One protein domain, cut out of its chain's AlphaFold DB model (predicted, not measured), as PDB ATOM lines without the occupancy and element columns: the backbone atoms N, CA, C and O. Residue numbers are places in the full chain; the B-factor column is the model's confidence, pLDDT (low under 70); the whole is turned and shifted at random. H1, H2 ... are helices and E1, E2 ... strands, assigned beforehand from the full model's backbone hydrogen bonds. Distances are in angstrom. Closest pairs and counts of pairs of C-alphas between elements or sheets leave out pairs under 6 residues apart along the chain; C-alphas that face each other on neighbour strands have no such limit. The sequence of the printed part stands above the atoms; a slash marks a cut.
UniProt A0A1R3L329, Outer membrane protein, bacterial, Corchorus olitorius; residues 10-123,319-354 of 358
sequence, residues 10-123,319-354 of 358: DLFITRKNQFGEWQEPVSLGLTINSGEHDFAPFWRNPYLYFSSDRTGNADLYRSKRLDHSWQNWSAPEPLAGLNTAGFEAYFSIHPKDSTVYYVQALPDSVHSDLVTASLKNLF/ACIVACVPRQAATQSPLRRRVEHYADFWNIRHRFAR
ATOM      1  N   ASP A  10     -60.311 -72.793  -7.581       88.00
ATOM      2  CA  ASP A  10     -59.372 -71.961  -8.331       88.00
ATOM      3  C   ASP A  10     -60.139 -71.027  -9.287       88.00
ATOM      4  O   ASP A  10     -61.166 -71.405  -9.867       88.00
ATOM      5  N   LEU A  11     -59.600 -69.830  -9.549       86.81
ATOM      6  CA  LEU A  11     -60.134 -68.934 -10.575       86.81
ATOM      7  C   LEU A  11     -59.521 -69.216 -11.956       86.81
ATOM      8  O   LEU A  11     -58.300 -69.261 -12.147       86.81
ATOM      9  N   PHE A  12     -60.403 -69.357 -12.943       87.62
ATOM     10  CA  PHE A  12     -60.089 -69.530 -14.360       87.62
ATOM     11  C   PHE A  12     -60.833 -68.489 -15.191       87.62
ATOM     12  O   PHE A  12     -61.830 -67.921 -14.749       87.62
ATOM     13  N   ILE A  13     -60.407 -68.280 -16.432       86.00
ATOM     14  CA  ILE A  13     -61.133 -67.474 -17.407       86.00
ATOM     15  C   ILE A  13     -61.366 -68.234 -18.707       86.00
ATOM     16  O   ILE A  13     -60.464 -68.871 -19.244       86.00
ATOM     17  N   THR A  14     -62.578 -68.118 -19.242       83.62
ATOM     18  CA  THR A  14     -62.894 -68.488 -20.624       83.62
ATOM     19  C   THR A  14     -63.315 -67.249 -21.418       83.62
ATOM     20  O   THR A  14     -63.817 -66.258 -20.872       83.62
ATOM     21  N   ARG A  15     -63.093 -67.294 -22.731       79.94
ATOM     22  CA  ARG A  15     -63.555 -66.298 -23.701       79.94
ATOM     23  C   ARG A  15     -64.457 -66.978 -24.721       79.94
ATOM     24  O   ARG A  15     -64.289 -68.168 -24.990       79.94
ATOM     25  N   LYS A  16     -65.359 -66.222 -25.345       81.25
ATOM     26  CA  LYS A  16     -65.979 -66.669 -26.596       81.25
ATOM     27  C   LYS A  16     -65.011 -66.498 -27.769       81.25
ATOM     28  O   LYS A  16     -64.244 -65.539 -27.819       81.25
ATOM     29  N   ASN A  17     -65.047 -67.434 -28.713       76.00
ATOM     30  CA  ASN A  17     -64.442 -67.261 -30.031       76.00
ATOM     31  C   ASN A  17     -65.347 -66.385 -30.928       76.00
ATOM     32  O   ASN A  17     -66.476 -66.049 -30.567       76.00
ATOM     33  N   GLN A  18     -64.881 -66.057 -32.136       68.94
ATOM     34  CA  GLN A  18     -65.639 -65.261 -33.117       68.94
ATOM     35  C   GLN A  18     -66.980 -65.885 -33.567       68.94
ATOM     36  O   GLN A  18     -67.802 -65.198 -34.168       68.94
ATOM     37  N   PHE A  19     -67.207 -67.172 -33.281       76.44
ATOM     38  CA  PHE A  19     -68.448 -67.901 -33.562       76.44
ATOM     39  C   PHE A  19     -69.385 -67.968 -32.336       76.44
ATOM     40  O   PHE A  19     -70.468 -68.543 -32.410       76.44
ATOM     41  N   GLY A  20     -68.997 -67.358 -31.209       78.31
ATOM     42  CA  GLY A  20     -69.771 -67.317 -29.969       78.31
ATOM     43  C   GLY A  20     -69.596 -68.538 -29.058       78.31
ATOM     44  O   GLY A  20     -70.274 -68.622 -28.030       78.31
ATOM     45  N   GLU A  21     -68.703 -69.469 -29.388       80.06
ATOM     46  CA  GLU A  21     -68.433 -70.676 -28.599       80.06
ATOM     47  C   GLU A  21     -67.423 -70.399 -27.482       80.06
ATOM     48  O   GLU A  21     -66.444 -69.687 -27.700       80.06
ATOM     49  N   TRP A  22     -67.618 -70.993 -26.304       81.25
ATOM     50  CA  TRP A  22     -66.653 -70.896 -25.207       81.25
ATOM     51  C   TRP A  22     -65.368 -71.682 -25.503       81.25
ATOM     52  O   TRP A  22     -65.413 -72.847 -25.900       81.25
ATOM     53  N   GLN A  23     -64.226 -71.034 -25.279       83.44
ATOM     54  CA  GLN A  23     -62.898 -71.642 -25.345       83.44
ATOM     55  C   GLN A  23     -62.552 -72.377 -24.037       83.44
ATOM     56  O   GLN A  23     -63.250 -72.256 -23.026       83.44
ATOM     57  N   GLU A  24     -61.462 -73.144 -24.051       81.38
ATOM     58  CA  GLU A  24     -60.960 -73.849 -22.869       81.38
ATOM     59  C   GLU A  24     -60.612 -72.867 -21.723       81.38
ATOM     60  O   GLU A  24     -60.058 -71.798 -21.997       81.38
ATOM     61  N   PRO A  25     -60.951 -73.171 -20.451       83.50
ATOM     62  CA  PRO A  25     -60.643 -72.287 -19.328       83.50
ATOM     63  C   PRO A  25     -59.137 -72.217 -19.037       83.50
ATOM     64  O   PRO A  25     -58.491 -73.235 -18.803       83.50
ATOM     65  N   VAL A  26     -58.590 -71.006 -18.971       81.94
ATOM     66  CA  VAL A  26     -57.186 -70.734 -18.621       81.94
ATOM     67  C   VAL A  26     -57.109 -70.286 -17.161       81.94
ATOM     68  O   VAL A  26     -57.867 -69.409 -16.752       81.94
ATOM     69  N   SER A  27     -56.216 -70.869 -16.355       85.81
ATOM     70  CA  SER A  27     -56.025 -70.449 -14.954       85.81
ATOM     71  C   SER A  27     -55.481 -69.021 -14.882       85.81
ATOM     72  O   SER A  27     -54.574 -68.671 -15.639       85.81
ATOM     73  N   LEU A  28     -55.972 -68.214 -13.936       84.38
ATOM     74  CA  LEU A  28     -55.455 -66.859 -13.696       84.38
ATOM     75  C   LEU A  28     -54.051 -66.830 -13.058       84.38
ATOM     76  O   LEU A  28     -53.440 -65.764 -12.964       84.38
ATOM     77  N   GLY A  29     -53.512 -67.994 -12.681       85.25
ATOM     78  CA  GLY A  29     -52.148 -68.159 -12.189       85.25
ATOM     79  C   GLY A  29     -51.965 -67.813 -10.710       85.25
ATOM     80  O   GLY A  29     -52.830 -67.221 -10.068       85.25
ATOM     81  N   LEU A  30     -50.794 -68.177 -10.176       85.44
ATOM     82  CA  LEU A  30     -50.483 -68.194  -8.736       85.44
ATOM     83  C   LEU A  30     -50.412 -66.811  -8.052       85.44
ATOM     84  O   LEU A  30     -50.178 -66.717  -6.851       85.44
ATOM     85  N   THR A  31     -50.571 -65.718  -8.803       85.56
ATOM     86  CA  THR A  31     -50.744 -64.372  -8.230       85.56
ATOM     87  C   THR A  31     -52.184 -64.148  -7.772       85.56
ATOM     88  O   THR A  31     -52.407 -63.486  -6.759       85.56
ATOM     89  N   ILE A  32     -53.152 -64.706  -8.504       91.38
ATOM     90  CA  ILE A  32     -54.569 -64.679  -8.143       91.38
ATOM     91  C   ILE A  32     -54.898 -65.902  -7.298       91.38
ATOM     92  O   ILE A  32     -55.332 -65.734  -6.167       91.38
ATOM     93  N   ASN A  33     -54.622 -67.105  -7.796       86.81
ATOM     94  CA  ASN A  33     -54.942 -68.352  -7.109       86.81
ATOM     95  C   ASN A  33     -53.889 -68.672  -6.037       86.81
ATOM     96  O   ASN A  33     -52.691 -68.677  -6.315       86.81
ATOM     97  N   SER A  34     -54.339 -68.935  -4.817       87.38
ATOM     98  CA  SER A  34     -53.530 -69.213  -3.631       87.38
ATOM     99  C   SER A  34     -53.378 -70.722  -3.380       87.38
ATOM    100  O   SER A  34     -53.680 -71.551  -4.240       87.38
ATOM    101  N   GLY A  35     -52.880 -71.098  -2.198       83.44
ATOM    102  CA  GLY A  35     -52.929 -72.488  -1.739       83.44
ATOM    103  C   GLY A  35     -54.350 -72.958  -1.407       83.44
ATOM    104  O   GLY A  35     -54.656 -74.122  -1.644       83.44
ATOM    105  N   GLU A  36     -55.201 -72.043  -0.938       89.81
ATOM    106  CA  GLU A  36     -56.539 -72.299  -0.392       89.81
ATOM    107  C   GLU A  36     -57.637 -72.082  -1.460       89.81
ATOM    108  O   GLU A  36     -57.352 -72.104  -2.659       89.81
ATOM    109  N   HIS A  37     -58.896 -71.878  -1.050       88.19
ATOM    110  CA  HIS A  37     -59.992 -71.537  -1.964       88.19
ATOM    111  C   HIS A  37     -59.913 -70.074  -2.444       88.19
ATOM    112  O   HIS A  37     -59.852 -69.145  -1.637       88.19
ATOM    113  N   ASP A  38     -60.027 -69.863  -3.757       91.38
ATOM    114  CA  ASP A  38     -60.188 -68.564  -4.414       91.38
ATOM    115  C   ASP A  38     -61.428 -68.585  -5.316       91.38
ATOM    116  O   ASP A  38     -61.504 -69.321  -6.301       91.38
ATOM    117  N   PHE A  39     -62.435 -67.784  -4.965       93.44
ATOM    118  CA  PHE A  39     -63.794 -67.944  -5.482       93.44
ATOM    119  C   PHE A  39     -64.549 -66.614  -5.632       93.44
ATOM    120  O   PHE A  39     -63.997 -65.525  -5.482       93.44
ATOM    121  N   ALA A  40     -65.833 -66.701  -6.000       92.88
ATOM    122  CA  ALA A  40     -66.744 -65.561  -6.168       92.88
ATOM    123  C   ALA A  40     -66.184 -64.372  -7.002       92.88
ATOM    124  O   ALA A  40     -66.250 -63.223  -6.555       92.88
ATOM    125  N   PRO A  41     -65.652 -64.606  -8.221       94.81
ATOM    126  CA  PRO A  41     -65.018 -63.559  -9.016       94.81
ATOM    127  C   PRO A  41     -66.020 -62.522  -9.549       94.81
ATOM    128  O   PRO A  41     -67.085 -62.860 -10.071       94.81
ATOM    129  N   PHE A  42     -65.621 -61.252  -9.511       92.38
ATOM    130  CA  PHE A  42     -66.328 -60.118 -10.098       92.38
ATOM    131  C   PHE A  42     -65.338 -59.205 -10.837       92.38
ATOM    132  O   PHE A  42     -64.490 -58.545 -10.237       92.38
ATOM    133  N   TRP A  43     -65.436 -59.156 -12.165       85.38
ATOM    134  CA  TRP A  43     -64.570 -58.324 -13.003       85.38
ATOM    135  C   TRP A  43     -65.165 -56.926 -13.219       85.38
ATOM    136  O   TRP A  43     -66.273 -56.783 -13.735       85.38
ATOM    137  N   ARG A  44     -64.392 -55.881 -12.896       81.50
ATOM    138  CA  ARG A  44     -64.647 -54.498 -13.325       81.50
ATOM    139  C   ARG A  44     -63.318 -53.816 -13.641       81.50
ATOM    140  O   ARG A  44     -62.639 -53.316 -12.745       81.50
ATOM    141  N   ASN A  45     -62.974 -53.792 -14.929       73.06
ATOM    142  CA  ASN A  45     -61.693 -53.309 -15.444       73.06
ATOM    143  C   ASN A  45     -61.212 -51.987 -14.789       73.06
ATOM    144  O   ASN A  45     -61.992 -51.034 -14.716       73.06
ATOM    145  N   PRO A  46     -59.931 -51.882 -14.373       80.50
ATOM    146  CA  PRO A  46     -58.856 -52.876 -14.507       80.50
ATOM    147  C   PRO A  46     -58.808 -53.921 -13.380       80.50
ATOM    148  O   PRO A  46     -57.840 -54.673 -13.302       80.50
ATOM    149  N   TYR A  47     -59.805 -53.967 -12.491       87.94
ATOM    150  CA  TYR A  47     -59.763 -54.779 -11.278       87.94
ATOM    151  C   TYR A  47     -60.578 -56.072 -11.394       87.94
ATOM    152  O   TYR A  47     -61.760 -56.059 -11.748       87.94
ATOM    153  N   LEU A  48     -59.954 -57.186 -11.015       92.25
ATOM    154  CA  LEU A  48     -60.656 -58.384 -10.571       92.25
ATOM    155  C   LEU A  48     -60.873 -58.271  -9.064       92.25
ATOM    156  O   LEU A  48     -59.911 -58.094  -8.322       92.25
ATOM    157  N   TYR A  49     -62.121 -58.388  -8.630       93.81
ATOM    158  CA  TYR A  49     -62.505 -58.564  -7.234       93.81
ATOM    159  C   TYR A  49     -62.860 -60.033  -7.010       93.81
ATOM    160  O   TYR A  49     -63.412 -60.660  -7.915       93.81
ATOM    161  N   PHE A  50     -62.528 -60.594  -5.853       95.62
ATOM    162  CA  PHE A  50     -62.762 -62.008  -5.551       95.62
ATOM    163  C   PHE A  50     -62.688 -62.282  -4.042       95.62
ATOM    164  O   PHE A  50     -62.213 -61.436  -3.284       95.62
ATOM    165  N   SER A  51     -63.156 -63.456  -3.625       95.69
ATOM    166  CA  SER A  51     -62.984 -63.987  -2.267       95.69
ATOM    167  C   SER A  51     -61.796 -64.931  -2.206       95.69
ATOM    168  O   SER A  51     -61.562 -65.671  -3.163       95.69
ATOM    169  N   SER A  52     -61.081 -64.943  -1.085       95.00
ATOM    170  CA  SER A  52     -59.970 -65.865  -0.875       95.00
ATOM    171  C   SER A  52     -59.803 -66.268   0.582       95.00
ATOM    172  O   SER A  52     -59.743 -65.402   1.452       95.00
ATOM    173  N   ASP A  53     -59.611 -67.565   0.813       92.38
ATOM    174  CA  ASP A  53     -59.350 -68.155   2.132       92.38
ATOM    175  C   ASP A  53     -57.871 -68.025   2.565       92.38
ATOM    176  O   ASP A  53     -57.479 -68.535   3.615       92.38
ATOM    177  N   ARG A  54     -57.027 -67.319   1.791       92.12
ATOM    178  CA  ARG A  54     -55.566 -67.169   2.012       92.12
ATOM    179  C   ARG A  54     -55.143 -66.611   3.379       92.12
ATOM    180  O   ARG A  54     -53.956 -66.622   3.700       92.12
ATOM    181  N   THR A  55     -56.088 -66.067   4.137       87.81
ATOM    182  CA  THR A  55     -55.923 -65.476   5.474       87.81
ATOM    183  C   THR A  55     -56.563 -66.317   6.588       87.81
ATOM    184  O   THR A  55     -56.471 -65.946   7.756       87.81
ATOM    185  N   GLY A  56     -57.148 -67.473   6.255       84.94
ATOM    186  CA  GLY A  56     -57.767 -68.436   7.176       84.94
ATOM    187  C   GLY A  56     -59.299 -68.460   7.122       84.94
ATOM    188  O   GLY A  56     -59.890 -69.499   7.402       84.94
ATOM    189  N   ASN A  57     -59.915 -67.353   6.703       88.25
ATOM    190  CA  ASN A  57     -61.331 -67.214   6.358       88.25
ATOM    191  C   ASN A  57     -61.443 -66.524   4.987       88.25
ATOM    192  O   ASN A  57     -60.477 -65.906   4.533       88.25
ATOM    193  N   ALA A  58     -62.622 -66.577   4.359       92.56
ATOM    194  CA  ALA A  58     -62.869 -65.891   3.095       92.56
ATOM    195  C   ALA A  58     -62.872 -64.364   3.270       92.56
ATOM    196  O   ALA A  58     -63.855 -63.775   3.718       92.56
ATOM    197  N   ASP A  59     -61.778 -63.731   2.866       95.69
ATOM    198  CA  ASP A  59     -61.604 -62.281   2.803       95.69
ATOM    199  C   ASP A  59     -61.902 -61.773   1.378       95.69
ATOM    200  O   ASP A  59     -61.610 -62.460   0.391       95.69
ATOM    201  N   LEU A  60     -62.408 -60.541   1.226       95.00
ATOM    202  CA  LEU A  60     -62.490 -59.899  -0.094       95.00
ATOM    203  C   LEU A  60     -61.153 -59.275  -0.494       95.00
ATOM    204  O   LEU A  60     -60.554 -58.497   0.254       95.00
ATOM    205  N   TYR A  61     -60.748 -59.533  -1.734       94.88
ATOM    206  CA  TYR A  61     -59.548 -58.990  -2.361       94.88
ATOM    207  C   TYR A  61     -59.868 -58.290  -3.683       94.88
ATOM    208  O   TYR A  61     -60.871 -58.567  -4.347       94.88
ATOM    209  N   ARG A  62     -58.958 -57.408  -4.104       93.81
ATOM    210  CA  ARG A  62     -58.852 -56.918  -5.482       93.81
ATOM    211  C   ARG A  62     -57.450 -57.153  -6.036       93.81
ATOM    212  O   ARG A  62     -56.468 -57.018  -5.316       93.81
ATOM    213  N   SER A  63     -57.336 -57.406  -7.333       90.62
ATOM    214  CA  SER A  63     -56.072 -57.315  -8.070       90.62
ATOM    215  C   SER A  63     -56.267 -56.513  -9.353       90.62
ATOM    216  O   SER A  63     -57.301 -56.615 -10.017       90.62
ATOM    217  N   LYS A  64     -55.276 -55.689  -9.698       86.25
ATOM    218  CA  LYS A  64     -55.243 -54.886 -10.921       86.25
ATOM    219  C   LYS A  64     -54.585 -55.700 -12.033       86.25
ATOM    220  O   LYS A  64     -53.435 -56.114 -11.887       86.25
ATOM    221  N   ARG A  65     -55.270 -55.896 -13.162       86.31
ATOM    222  CA  ARG A  65     -54.661 -56.498 -14.357       86.31
ATOM    223  C   ARG A  65     -53.629 -55.525 -14.926       86.31
ATOM    224  O   ARG A  65     -53.933 -54.345 -15.112       86.31
ATOM    225  N   LEU A  66     -52.404 -55.996 -15.151       78.94
ATOM    226  CA  LEU A  66     -51.265 -55.128 -15.479       78.94
ATOM    227  C   LEU A  66     -51.047 -54.953 -16.989       78.94
ATOM    228  O   LEU A  66     -50.409 -53.984 -17.397       78.94
ATOM    229  N   ASP A  67     -51.601 -55.843 -17.817       76.31
ATOM    230  CA  ASP A  67     -51.546 -55.755 -19.280       76.31
ATOM    231  C   ASP A  67     -52.798 -56.349 -19.979       76.31
ATOM    232  O   ASP A  67     -53.898 -56.417 -19.418       76.31
ATOM    233  N   HIS A  68     -52.658 -56.711 -21.259       72.62
ATOM    234  CA  HIS A  68     -53.728 -57.218 -22.126       72.62
ATOM    235  C   HIS A  68     -53.928 -58.750 -22.003       72.62
ATOM    236  O   HIS A  68     -54.890 -59.297 -22.551       72.62
ATOM    237  N   SER A  69     -53.050 -59.447 -21.270       78.56
ATOM    238  CA  SER A  69     -53.196 -60.853 -20.879       78.56
ATOM    239  C   SER A  69     -54.099 -61.007 -19.648       78.56
ATOM    240  O   SER A  69     -54.448 -60.028 -18.995       78.56
ATOM    241  N   TRP A  70     -54.437 -62.249 -19.298       81.50
ATOM    242  CA  TRP A  70     -55.058 -62.596 -18.011       81.50
ATOM    243  C   TRP A  70     -54.089 -63.335 -17.071       81.50
ATOM    244  O   TRP A  70     -54.526 -63.938 -16.096       81.50
ATOM    245  N   GLN A  71     -52.780 -63.264 -17.346       83.31
ATOM    246  CA  GLN A  71     -51.730 -63.900 -16.536       83.31
ATOM    247  C   GLN A  71     -50.899 -62.893 -15.726       83.31
ATOM    248  O   GLN A  71     -50.130 -63.307 -14.862       83.31
ATOM    249  N   ASN A  72     -51.015 -61.590 -16.009       83.50
ATOM    250  CA  ASN A  72     -50.209 -60.542 -15.383       83.50
ATOM    251  C   ASN A  72     -51.070 -59.624 -14.499       83.50
ATOM    252  O   ASN A  72     -51.932 -58.879 -14.979       83.50
ATOM    253  N   TRP A  73     -50.818 -59.690 -13.195       89.44
ATOM    254  CA  TRP A  73     -51.678 -59.173 -12.134       89.44
ATOM    255  C   TRP A  73     -50.848 -58.492 -11.045       89.44
ATOM    256  O   TRP A  73     -49.714 -58.893 -10.779       89.44
ATOM    257  N   SER A  74     -51.412 -57.487 -10.372       89.12
ATOM    258  CA  SER A  74     -50.845 -57.012  -9.109       89.12
ATOM    259  C   SER A  74     -50.964 -58.098  -8.039       89.12
ATOM    260  O   SER A  74     -51.865 -58.942  -8.095       89.12
ATOM    261  N   ALA A  75     -50.125 -58.021  -7.004       89.50
ATOM    262  CA  ALA A  75     -50.421 -58.706  -5.751       89.50
ATOM    263  C   ALA A  75     -51.863 -58.357  -5.305       89.50
ATOM    264  O   ALA A  75     -52.259 -57.190  -5.445       89.50
ATOM    265  N   PRO A  76     -52.662 -59.328  -4.830       93.56
ATOM    266  CA  PRO A  76     -53.999 -59.046  -4.326       93.56
ATOM    267  C   PRO A  76     -53.971 -58.176  -3.068       93.56
ATOM    268  O   PRO A  76     -53.292 -58.482  -2.091       93.56
ATOM    269  N   GLU A  77     -54.737 -57.092  -3.101       92.38
ATOM    270  CA  GLU A  77     -54.931 -56.157  -1.997       92.38
ATOM    271  C   GLU A  77     -56.256 -56.487  -1.290       92.38
ATOM    272  O   GLU A  77     -57.286 -56.551  -1.971       92.38
ATOM    273  N   PRO A  78     -56.286 -56.685   0.042       91.50
ATOM    274  CA  PRO A  78     -57.539 -56.893   0.767       91.50
ATOM    275  C   PRO A  78     -58.396 -55.620   0.752       91.50
ATOM    276  O   PRO A  78     -57.872 -54.501   0.813       91.50
ATOM    277  N   LEU A  79     -59.723 -55.769   0.720       88.69
ATOM    278  CA  LEU A  79     -60.672 -54.652   0.789       88.69
ATOM    279  C   LEU A  79     -60.848 -54.157   2.234       88.69
ATOM    280  O   LEU A  79     -61.931 -54.218   2.817       88.69
ATOM    281  N   ALA A  80     -59.763 -53.638   2.811       77.12
ATOM    282  CA  ALA A  80     -59.740 -53.077   4.157       77.12
ATOM    283  C   ALA A  80     -60.865 -52.039   4.353       77.12
ATOM    284  O   ALA A  80     -60.934 -51.036   3.639       77.12
ATOM    285  N   GLY A  81     -61.746 -52.291   5.326       82.75
ATOM    286  CA  GLY A  81     -62.962 -51.503   5.568       82.75
ATOM    287  C   GLY A  81     -64.262 -52.124   5.036       82.75
ATOM    288  O   GLY A  81     -65.327 -51.586   5.326       82.75
ATOM    289  N   LEU A  82     -64.195 -53.243   4.304       88.44
ATOM    290  CA  LEU A  82     -65.314 -54.184   4.130       88.44
ATOM    291  C   LEU A  82     -65.088 -55.468   4.930       88.44
ATOM    292  O   LEU A  82     -66.004 -55.933   5.600       88.44
ATOM    293  N   ASN A  83     -63.871 -56.008   4.860       91.00
ATOM    294  CA  ASN A  83     -63.516 -57.260   5.515       91.00
ATOM    295  C   ASN A  83     -63.581 -57.131   7.045       91.00
ATOM    296  O   ASN A  83     -63.207 -56.090   7.603       91.00
ATOM    297  N   THR A  84     -64.012 -58.195   7.718       89.06
ATOM    298  CA  THR A  84     -64.055 -58.304   9.182       89.06
ATOM    299  C   THR A  84     -63.143 -59.440   9.663       89.06
ATOM    300  O   THR A  84     -62.195 -59.811   8.984       89.06
ATOM    301  N   ALA A  85     -63.379 -59.978  10.864       88.44
ATOM    302  CA  ALA A  85     -62.757 -61.230  11.306       88.44
ATOM    303  C   ALA A  85     -63.571 -62.476  10.888       88.44
ATOM    304  O   ALA A  85     -63.201 -63.595  11.239       88.44
ATOM    305  N   GLY A  86     -64.717 -62.279  10.226       89.94
ATOM    306  CA  GLY A  86     -65.647 -63.327   9.819       89.94
ATOM    307  C   GLY A  86     -65.396 -63.809   8.391       89.94
ATOM    308  O   GLY A  86     -64.299 -64.252   8.069       89.94
ATOM    309  N   PHE A  87     -66.436 -63.755   7.563       92.31
ATOM    310  CA  PHE A  87     -66.467 -64.208   6.172       92.31
ATOM    311  C   PHE A  87     -67.095 -63.116   5.300       92.31
ATOM    312  O   PHE A  87     -68.215 -62.686   5.584       92.31
ATOM    313  N   GLU A  88     -66.443 -62.721   4.205       94.19
ATOM    314  CA  GLU A  88     -66.997 -61.810   3.203       94.19
ATOM    315  C   GLU A  88     -66.841 -62.350   1.765       94.19
ATOM    316  O   GLU A  88     -65.745 -62.647   1.283       94.19
ATOM    317  N   ALA A  89     -67.957 -62.451   1.030       94.19
ATOM    318  CA  ALA A  89     -67.959 -63.025  -0.314       94.19
ATOM    319  C   ALA A  89     -68.980 -62.448  -1.301       94.19
ATOM    320  O   ALA A  89     -69.780 -61.578  -0.975       94.19
ATOM    321  N   TYR A  90     -68.947 -62.935  -2.547       91.75
ATOM    322  CA  TYR A  90     -69.908 -62.583  -3.608       91.75
ATOM    323  C   TYR A  90     -70.023 -61.074  -3.876       91.75
ATOM    324  O   TYR A  90     -71.104 -60.553  -4.161       91.75
ATOM    325  N   PHE A  91     -68.884 -60.382  -3.801       92.38
ATOM    326  CA  PHE A  91     -68.776 -58.954  -4.071       92.38
ATOM    327  C   PHE A  91     -69.277 -58.594  -5.474       92.38
ATOM    328  O   PHE A  91     -68.979 -59.256  -6.465       92.38
ATOM    329  N   SER A  92     -70.015 -57.493  -5.568       87.88
ATOM    330  CA  SER A  92     -70.450 -56.892  -6.825       87.88
ATOM    331  C   SER A  92     -70.643 -55.387  -6.664       87.88
ATOM    332  O   SER A  92     -70.824 -54.884  -5.555       87.88
ATOM    333  N   ILE A  93     -70.602 -54.643  -7.772       82.56
ATOM    334  CA  ILE A  93     -70.774 -53.184  -7.776       82.56
ATOM    335  C   ILE A  93     -71.925 -52.809  -8.709       82.56
ATOM    336  O   ILE A  93     -71.989 -53.294  -9.841       82.56
ATOM    337  N   HIS A  94     -72.804 -51.908  -8.271       80.00
ATOM    338  CA  HIS A  94     -73.885 -51.386  -9.104       80.00
ATOM    339  C   HIS A  94     -73.318 -50.667 -10.350       80.00
ATOM    340  O   HIS A  94     -72.397 -49.852 -10.224       80.00
ATOM    341  N   PRO A  95     -73.845 -50.911 -11.568       69.62
ATOM    342  CA  PRO A  95     -73.260 -50.362 -12.794       69.62
ATOM    343  C   PRO A  95     -73.400 -48.840 -12.944       69.62
ATOM    344  O   PRO A  95     -72.657 -48.248 -13.723       69.62
ATOM    345  N   LYS A  96     -74.340 -48.194 -12.234       65.81
ATOM    346  CA  LYS A  96     -74.658 -46.761 -12.414       65.81
ATOM    347  C   LYS A  96     -74.062 -45.826 -11.361       65.81
ATOM    348  O   LYS A  96     -74.053 -44.618 -11.576       65.81
ATOM    349  N   ASP A  97     -73.573 -46.357 -10.247       74.88
ATOM    350  CA  ASP A  97     -73.035 -45.562  -9.143       74.88
ATOM    351  C   ASP A  97     -71.881 -46.301  -8.436       74.88
ATOM    352  O   ASP A  97     -71.053 -46.946  -9.085       74.88
ATOM    353  N   SER A  98     -71.750 -46.117  -7.124       73.50
ATOM    354  CA  SER A  98     -70.639 -46.611  -6.308       73.50
ATOM    355  C   SER A  98     -71.096 -47.560  -5.198       73.50
ATOM    356  O   SER A  98     -70.300 -47.867  -4.316       73.50
ATOM    357  N   THR A  99     -72.349 -48.010  -5.215       80.44
ATOM    358  CA  THR A  99     -72.874 -48.977  -4.245       80.44
ATOM    359  C   THR A  99     -72.274 -50.352  -4.515       80.44
ATOM    360  O   THR A  99     -72.349 -50.851  -5.642       80.44
ATOM    361  N   VAL A 100     -71.679 -50.965  -3.493       88.56
ATOM    362  CA  VAL A 100     -71.267 -52.375  -3.511       88.56
ATOM    363  C   VAL A 100     -72.296 -53.227  -2.783       88.56
ATOM    364  O   VAL A 100     -72.943 -52.748  -1.852       88.56
ATOM    365  N   TYR A 101     -72.390 -54.490  -3.182       88.81
ATOM    366  CA  TYR A 101     -73.150 -55.536  -2.507       88.81
ATOM    367  C   TYR A 101     -72.217 -56.721  -2.277       88.81
ATOM    368  O   TYR A 101     -71.521 -57.130  -3.209       88.81
ATOM    369  N   TYR A 102     -72.204 -57.268  -1.068       91.50
ATOM    370  CA  TYR A 102     -71.440 -58.463  -0.716       91.50
ATOM    371  C   TYR A 102     -72.180 -59.248   0.369       91.50
ATOM    372  O   TYR A 102     -73.010 -58.702   1.090       91.50
ATOM    373  N   VAL A 103     -71.914 -60.543   0.446       91.12
ATOM    374  CA  VAL A 103     -72.386 -61.420   1.517       91.12
ATOM    375  C   VAL A 103     -71.399 -61.332   2.676       91.12
ATOM    376  O   VAL A 103     -70.197 -61.405   2.436       91.12
ATOM    377  N   GLN A 104     -71.889 -61.204   3.906       92.31
ATOM    378  CA  GLN A 104     -71.083 -61.160   5.129       92.31
ATOM    379  C   GLN A 104     -71.639 -62.124   6.178       92.31
ATOM    380  O   GLN A 104     -72.848 -62.170   6.381       92.31
ATOM    381  N   ALA A 105     -70.771 -62.834   6.896       89.50
ATOM    382  CA  ALA A 105     -71.105 -63.460   8.175       89.50
ATOM    383  C   ALA A 105     -70.065 -63.041   9.220       89.50
ATOM    384  O   ALA A 105     -68.867 -63.201   9.002       89.50
ATOM    385  N   LEU A 106     -70.517 -62.492  10.349       88.00
ATOM    386  CA  LEU A 106     -69.644 -62.149  11.479       88.00
ATOM    387  C   LEU A 106     -69.185 -63.428  12.216       88.00
ATOM    388  O   LEU A 106     -69.887 -64.435  12.122       88.00
ATOM    389  N   PRO A 107     -68.066 -63.413  12.972       82.62
ATOM    390  CA  PRO A 107     -67.457 -64.623  13.552       82.62
ATOM    391  C   PRO A 107     -68.400 -65.539  14.346       82.62
ATOM    392  O   PRO A 107     -68.325 -66.755  14.210       82.62
ATOM    393  N   ASP A 108     -69.305 -64.960  15.138       83.81
ATOM    394  CA  ASP A 108     -70.266 -65.696  15.973       83.81
ATOM    395  C   ASP A 108     -71.629 -65.926  15.281       83.81
ATOM    396  O   ASP A 108     -72.591 -66.372  15.910       83.81
ATOM    397  N   SER A 109     -71.754 -65.588  13.992       82.94
ATOM    398  CA  SER A 109     -73.014 -65.684  13.251       82.94
ATOM    399  C   SER A 109     -73.217 -67.062  12.623       82.94
ATOM    400  O   SER A 109     -72.401 -67.547  11.845       82.94
ATOM    401  N   VAL A 110     -74.386 -67.654  12.871       81.44
ATOM    402  CA  VAL A 110     -74.840 -68.893  12.209       81.44
ATOM    403  C   VAL A 110     -75.304 -68.626  10.762       81.44
ATOM    404  O   VAL A 110     -75.536 -69.559   9.990       81.44
ATOM    405  N   HIS A 111     -75.478 -67.356  10.379       83.50
ATOM    406  CA  HIS A 111     -76.074 -66.932   9.107       83.50
ATOM    407  C   HIS A 111     -75.270 -65.820   8.417       83.50
ATOM    408  O   HIS A 111     -74.538 -65.068   9.060       83.50
ATOM    409  N   SER A 112     -75.436 -65.716   7.095       86.38
ATOM    410  CA  SER A 112     -74.795 -64.703   6.255       86.38
ATOM    411  C   SER A 112     -75.810 -63.724   5.659       86.38
ATOM    412  O   SER A 112     -76.736 -64.159   4.970       86.38
ATOM    413  N   ASP A 113     -75.594 -62.426   5.843       87.25
ATOM    414  CA  ASP A 113     -76.456 -61.354   5.344       87.25
ATOM    415  C   ASP A 113     -75.926 -60.722   4.048       87.25
ATOM    416  O   ASP A 113     -74.741 -60.808   3.726       87.25
ATOM    417  N   LEU A 114     -76.809 -60.050   3.300       90.38
ATOM    418  CA  LEU A 114     -76.436 -59.222   2.148       90.38
ATOM    419  C   LEU A 114     -76.184 -57.777   2.601       90.38
ATOM    420  O   LEU A 114     -77.122 -57.019   2.849       90.38
ATOM    421  N   VAL A 115     -74.915 -57.386   2.665       86.88
ATOM    422  CA  VAL A 115     -74.456 -56.073   3.134       86.88
ATOM    423  C   VAL A 115     -74.184 -55.136   1.953       86.88
ATOM    424  O   VAL A 115     -73.855 -55.566   0.843       86.88
ATOM    425  N   THR A 116     -74.336 -53.827   2.184       84.75
ATOM    426  CA  THR A 116     -74.065 -52.782   1.184       84.75
ATOM    427  C   THR A 116     -73.128 -51.707   1.724       84.75
ATOM    428  O   THR A 116     -73.145 -51.403   2.915       84.75
ATOM    429  N   ALA A 117     -72.301 -51.123   0.854       82.06
ATOM    430  CA  ALA A 117     -71.389 -50.032   1.214       82.06
ATOM    431  C   ALA A 117     -71.095 -49.102   0.020       82.06
ATOM    432  O   ALA A 117     -71.475 -49.381  -1.118       82.06
ATOM    433  N   SER A 118     -70.400 -47.984   0.265       76.12
ATOM    434  CA  SER A 118     -70.025 -47.003  -0.766       76.12
ATOM    435  C   SER A 118     -68.548 -47.120  -1.153       76.12
ATOM    436  O   SER A 118     -67.657 -46.736  -0.394       76.12
ATOM    437  N   LEU A 119     -68.287 -47.563  -2.384       69.12
ATOM    438  CA  LEU A 119     -66.949 -47.748  -2.962       69.12
ATOM    439  C   LEU A 119     -66.113 -46.457  -3.015       69.12
ATOM    440  O   LEU A 119     -64.886 -46.522  -3.048       69.12
ATOM    441  N   LYS A 120     -66.756 -45.280  -2.969       63.12
ATOM    442  CA  LYS A 120     -66.064 -43.979  -2.876       63.12
ATOM    443  C   LYS A 120     -65.216 -43.863  -1.610       63.12
ATOM    444  O   LYS A 120     -64.194 -43.191  -1.631       63.12
ATOM    445  N   ASN A 121     -65.624 -44.516  -0.523       54.28
ATOM    446  CA  ASN A 121     -64.954 -44.394   0.769       54.28
ATOM    447  C   ASN A 121     -63.796 -45.397   0.913       54.28
ATOM    448  O   ASN A 121     -62.889 -45.160   1.701       54.28
ATOM    449  N   LEU A 122     -63.805 -46.486   0.133       55.22
ATOM    450  CA  LEU A 122     -62.829 -47.581   0.227       55.22
ATOM    451  C   LEU A 122     -61.504 -47.273  -0.482       55.22
ATOM    452  O   LEU A 122     -60.452 -47.743  -0.062       55.22
ATOM    453  N   PHE A 123     -61.544 -46.490  -1.567       53.44
ATOM    454  CA  PHE A 123     -60.364 -46.212  -2.402       53.44
ATOM    455  C   PHE A 123     -59.894 -44.754  -2.364       53.44
ATOM    456  O   PHE A 123     -58.886 -44.426  -2.984       53.44
ATOM    457  N   ALA A 319     -66.882 -61.059 -25.052       40.69
ATOM    458  CA  ALA A 319     -67.371 -61.461 -23.733       40.69
ATOM    459  C   ALA A 319     -66.463 -62.523 -23.067       40.69
ATOM    460  O   ALA A 319     -66.438 -63.696 -23.450       40.69
ATOM    461  N   CYS A 320     -65.725 -62.093 -22.040       44.47
ATOM    462  CA  CYS A 320     -64.876 -62.933 -21.199       44.47
ATOM    463  C   CYS A 320     -65.580 -63.186 -19.857       44.47
ATOM    464  O   CYS A 320     -66.107 -62.245 -19.266       44.47
ATOM    465  N   ILE A 321     -65.563 -64.425 -19.357       58.53
ATOM    466  CA  ILE A 321     -66.112 -64.773 -18.037       58.53
ATOM    467  C   ILE A 321     -65.025 -65.431 -17.195       58.53
ATOM    468  O   ILE A 321     -64.464 -66.460 -17.575       58.53
ATOM    469  N   VAL A 322     -64.759 -64.828 -16.033       59.31
ATOM    470  CA  VAL A 322     -63.984 -65.447 -14.955       59.31
ATOM    471  C   VAL A 322     -64.924 -66.373 -14.181       59.31
ATOM    472  O   VAL A 322     -66.017 -65.962 -13.793       59.31
ATOM    473  N   ALA A 323     -64.512 -67.620 -13.979       66.56
ATOM    474  CA  ALA A 323     -65.290 -68.667 -13.334       66.56
ATOM    475  C   ALA A 323     -64.478 -69.343 -12.222       66.56
ATOM    476  O   ALA A 323     -63.269 -69.529 -12.342       66.56
ATOM    477  N   CYS A 324     -65.175 -69.730 -11.157       59.00
ATOM    478  CA  CYS A 324     -64.656 -70.562 -10.076       59.00
ATOM    479  C   CYS A 324     -64.754 -72.038 -10.485       59.00
ATOM    480  O   CYS A 324     -65.819 -72.469 -10.941       59.00
ATOM    481  N   VAL A 325     -63.670 -72.806 -10.356       57.50
ATOM    482  CA  VAL A 325     -63.631 -74.231 -10.716       57.50
ATOM    483  C   VAL A 325     -62.729 -75.002  -9.740       57.50
ATOM    484  O   VAL A 325     -61.586 -74.594  -9.549       57.50
ATOM    485  N   PRO A 326     -63.157 -76.165  -9.204       51.66
ATOM    486  CA  PRO A 326     -62.308 -76.971  -8.333       51.66
ATOM    487  C   PRO A 326     -61.031 -77.452  -9.032       51.66
ATOM    488  O   PRO A 326     -61.094 -78.047 -10.113       51.66
ATOM    489  N   ARG A 327     -59.887 -77.284  -8.365       48.81
ATOM    490  CA  ARG A 327     -58.522 -77.577  -8.839       48.81
ATOM    491  C   ARG A 327     -58.359 -78.947  -9.503       48.81
ATOM    492  O   ARG A 327     -57.735 -79.067 -10.553       48.81
ATOM    493  N   GLN A 328     -58.981 -79.995  -8.953       44.75
ATOM    494  CA  GLN A 328     -58.921 -81.347  -9.534       44.75
ATOM    495  C   GLN A 328     -59.768 -81.499 -10.812       44.75
ATOM    496  O   GLN A 328     -59.389 -82.240 -11.722       44.75
ATOM    497  N   ALA A 329     -60.887 -80.772 -10.931       46.69
ATOM    498  CA  ALA A 329     -61.729 -80.801 -12.130       46.69
ATOM    499  C   ALA A 329     -61.024 -80.173 -13.345       46.69
ATOM    500  O   ALA A 329     -61.292 -80.590 -14.471       46.69
ATOM    501  N   ALA A 330     -60.083 -79.247 -13.120       43.25
ATOM    502  CA  ALA A 330     -59.266 -78.580 -14.142       43.25
ATOM    503  C   ALA A 330     -58.383 -79.522 -14.993       43.25
ATOM    504  O   ALA A 330     -57.782 -79.083 -15.968       43.25
ATOM    505  N   THR A 331     -58.326 -80.816 -14.661       41.69
ATOM    506  CA  THR A 331     -57.561 -81.837 -15.401       41.69
ATOM    507  C   THR A 331     -58.425 -82.803 -16.220       41.69
ATOM    508  O   THR A 331     -57.890 -83.729 -16.829       41.69
ATOM    509  N   GLN A 332     -59.754 -82.628 -16.249       39.72
ATOM    510  CA  GLN A 332     -60.674 -83.583 -16.878       39.72
ATOM    511  C   GLN A 332     -61.563 -82.955 -17.960       39.72
ATOM    512  O   GLN A 332     -62.085 -81.849 -17.834       39.72
ATOM    513  N   SER A 333     -61.839 -83.732 -19.009       39.62
ATOM    514  CA  SER A 333     -62.542 -83.291 -20.221       39.62
ATOM    515  C   SER A 333     -63.973 -82.714 -20.075       39.62
ATOM    516  O   SER A 333     -64.372 -81.986 -20.984       39.62
ATOM    517  N   PRO A 334     -64.790 -82.963 -19.020       48.06
ATOM    518  CA  PRO A 334     -66.128 -82.364 -18.924       48.06
ATOM    519  C   PRO A 334     -66.153 -80.920 -18.378       48.06
ATOM    520  O   PRO A 334     -67.246 -80.376 -18.203       48.06
ATOM    521  N   LEU A 335     -64.995 -80.279 -18.148       44.12
ATOM    522  CA  LEU A 335     -64.870 -78.863 -17.747       44.12
ATOM    523  C   LEU A 335     -65.800 -77.923 -18.511       44.12
ATOM    524  O   LEU A 335     -66.516 -77.128 -17.899       44.12
ATOM    525  N   ARG A 336     -65.807 -78.064 -19.844       45.41
ATOM    526  CA  ARG A 336     -66.582 -77.240 -20.776       45.41
ATOM    527  C   ARG A 336     -68.038 -77.089 -20.323       45.41
ATOM    528  O   ARG A 336     -68.480 -75.964 -20.128       45.41
ATOM    529  N   ARG A 337     -68.725 -78.196 -20.001       42.50
ATOM    530  CA  ARG A 337     -70.135 -78.178 -19.563       42.50
ATOM    531  C   ARG A 337     -70.356 -77.486 -18.217       42.50
ATOM    532  O   ARG A 337     -71.407 -76.886 -18.019       42.50
ATOM    533  N   ARG A 338     -69.409 -77.581 -17.273       45.75
ATOM    534  CA  ARG A 338     -69.544 -76.923 -15.960       45.75
ATOM    535  C   ARG A 338     -69.363 -75.412 -16.087       45.75
ATOM    536  O   ARG A 338     -70.174 -74.667 -15.547       45.75
ATOM    537  N   VAL A 339     -68.351 -74.970 -16.834       46.16
ATOM    538  CA  VAL A 339     -68.108 -73.538 -17.068       46.16
ATOM    539  C   VAL A 339     -69.206 -72.927 -17.945       46.16
ATOM    540  O   VAL A 339     -69.682 -71.844 -17.620       46.16
ATOM    541  N   GLU A 340     -69.697 -73.646 -18.962       45.31
ATOM    542  CA  GLU A 340     -70.904 -73.284 -19.728       45.31
ATOM    543  C   GLU A 340     -72.111 -73.049 -18.798       45.31
ATOM    544  O   GLU A 340     -72.738 -71.995 -18.867       45.31
ATOM    545  N   HIS A 341     -72.386 -73.962 -17.856       42.25
ATOM    546  CA  HIS A 341     -73.530 -73.833 -16.945       42.25
ATOM    547  C   HIS A 341     -73.432 -72.609 -16.013       42.25
ATOM    548  O   HIS A 341     -74.416 -71.887 -15.842       42.25
ATOM    549  N   TYR A 342     -72.252 -72.320 -15.444       44.03
ATOM    550  CA  TYR A 342     -72.045 -71.106 -14.637       44.03
ATOM    551  C   TYR A 342     -72.094 -69.822 -15.482       44.03
ATOM    552  O   TYR A 342     -72.658 -68.819 -15.037       44.03
ATOM    553  N   ALA A 343     -71.553 -69.847 -16.704       42.53
ATOM    554  CA  ALA A 343     -71.593 -68.726 -17.641       42.53
ATOM    555  C   ALA A 343     -73.029 -68.380 -18.071       42.53
ATOM    556  O   ALA A 343     -73.398 -67.203 -18.127       42.53
ATOM    557  N   ASP A 344     -73.864 -69.384 -18.333       36.03
ATOM    558  CA  ASP A 344     -75.266 -69.178 -18.692       36.03
ATOM    559  C   ASP A 344     -76.097 -68.714 -17.483       36.03
ATOM    560  O   ASP A 344     -76.914 -67.800 -17.619       36.03
ATOM    561  N   PHE A 345     -75.820 -69.218 -16.274       34.34
ATOM    562  CA  PHE A 345     -76.442 -68.725 -15.037       34.34
ATOM    563  C   PHE A 345     -76.103 -67.244 -14.756       34.34
ATOM    564  O   PHE A 345     -76.969 -66.463 -14.349       34.34
ATOM    565  N   TRP A 346     -74.873 -66.810 -15.053       37.88
ATOM    566  CA  TRP A 346     -74.480 -65.394 -14.996       37.88
ATOM    567  C   TRP A 346     -75.204 -64.539 -16.050       37.88
ATOM    568  O   TRP A 346     -75.719 -63.461 -15.735       37.88
ATOM    569  N   ASN A 347     -75.327 -65.037 -17.286       35.00
ATOM    570  CA  ASN A 347     -76.101 -64.374 -18.342       35.00
ATOM    571  C   ASN A 347     -77.592 -64.233 -17.983       35.00
ATOM    572  O   ASN A 347     -78.218 -63.230 -18.333       35.00
ATOM    573  N   ILE A 348     -78.165 -65.192 -17.249       30.30
ATOM    574  CA  ILE A 348     -79.542 -65.121 -16.740       30.30
ATOM    575  C   ILE A 348     -79.709 -63.959 -15.746       30.30
ATOM    576  O   ILE A 348     -80.689 -63.213 -15.847       30.30
ATOM    577  N   ARG A 349     -78.739 -63.707 -14.853       32.00
ATOM    578  CA  ARG A 349     -78.793 -62.565 -13.913       32.00
ATOM    579  C   ARG A 349     -78.825 -61.207 -14.631       32.00
ATOM    580  O   ARG A 349     -79.604 -60.334 -14.244       32.00
ATOM    581  N   HIS A 350     -78.090 -61.055 -15.736       30.73
ATOM    582  CA  HIS A 350     -78.162 -59.857 -16.589       30.73
ATOM    583  C   HIS A 350     -79.503 -59.682 -17.328       30.73
ATOM    584  O   HIS A 350     -79.829 -58.559 -17.722       30.73
ATOM    585  N   ARG A 351     -80.311 -60.744 -17.492       29.53
ATOM    586  CA  ARG A 351     -81.694 -60.640 -17.998       29.53
ATOM    587  C   ARG A 351     -82.682 -60.270 -16.892       29.53
ATOM    588  O   ARG A 351     -83.509 -59.389 -17.103       29.53
ATOM    589  N   PHE A 352     -82.574 -60.863 -15.702       26.88
ATOM    590  CA  PHE A 352     -83.472 -60.530 -14.585       26.88
ATOM    591  C   PHE A 352     -83.371 -59.059 -14.156       26.88
ATOM    592  O   PHE A 352     -84.401 -58.431 -13.924       26.88
ATOM    593  N   ALA A 353     -82.173 -58.466 -14.200       32.19
ATOM    594  CA  ALA A 353     -81.962 -57.030 -13.980       32.19
ATOM    595  C   ALA A 353     -82.636 -56.097 -15.022       32.19
ATOM    596  O   ALA A 353     -82.576 -54.875 -14.875       32.19
ATOM    597  N   ARG A 354     -83.263 -56.641 -16.079       33.78
ATOM    598  CA  ARG A 354     -84.095 -55.893 -17.043       33.78
ATOM    599  C   ARG A 354     -85.602 -56.110 -16.862       33.78
ATOM    600  O   ARG A 354     -86.361 -55.249 -17.290       33.78
TER     601      ARG A 354
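Overview. This is residues 10 to 123 and 319 to 354 of the 358 residues of the protein "Outer membrane protein, bacterial" of Corchorus olitorius (UniProt A0A1R3L329). Three small antiparallel sheets make this domain: the meander E2 E3 E4 in the middle, the strand pair E1 E8 only partly face to face with it as a loose sandwich, and a second meander, E5 E6 E7, meeting it through edge strand E5. The first part of the long helix H2, residues 335 to 346, packs beside E8, and its residues 347 to 354 stick out. The 150 printed residues run E1 E2 E3 E4 E5 E6 E7 H1 E8 H2, two named helices and eight named strands, a mixed class. The whole is compact, with a radius of gyration of the C-alphas of 15.6 A and spans of 44 by 38 by 34 A.

Arrangement. Start at E1, residues 10 to 15, antiparallel to E8, residues 320 to 326; look for N 12 and O 323, 2.9 A apart. Next come E2, residues 38 to 44, E3, residues 47 to 52, and E4, residues 59 to 64, a meander, each strand the antiparallel neighbour of the one before. In the hairpin of E2 and E3, N 42 and O 49 are 2.8 A apart; in that of E3 and E4, N 50 and O 61 are 3.0 A apart. This sheet is strongly twisted, up to 4.7 A off its best plane. The closest C-alphas of E2 and E8 are those of Phe 39 and Cys 324, 5.4 A apart. E5, residues 87 to 93, comes closest to E2 at the C-alphas of Ala 40 and Tyr 90, 5.0 A apart. With E6, residues 99 to 105, and E7, residues 113 to 118, it forms the second meander; see N 89 and O 103, 2.8 A, and N 102 and O 115, 3.0 A. H1, residues 119 to 122, only grazes that sheet with residues 119 to 120. H2, residues 335 to 354, comes closest to E8 at the C-alphas of Val 339 and Ala 323, 6.8 A apart, and is near E1. In H2, 15 of 16 O i to N i+4 pairs are within hydrogen-bond range; H1 is too short for one.

Along the chain. Find C-alpha 10, where E1 begins, at (-59.372, -71.961, -8.331). E5 measures 18.3 A, and E6 and E8 19.2 A each. H2 runs 30.0 A, from C-alpha 335 at (-64.870, -78.863, -17.747) to C-alpha 354 at (-84.095, -55.893, -17.043).

Size, cuts and confidence. The two C-alphas farthest apart, of Phe 19 and Asp 108, are 49.6 A apart. The links E1 to E2 and E4 to E5 are long, 22 residues each. Residues 124 to 318 are not printed, and C-alphas 123 and 319 are 27.1 A apart across the cut. Mean pLDDT of the printed part is 74.8; residues 319 to 354 are under 70, and H2 averages 38.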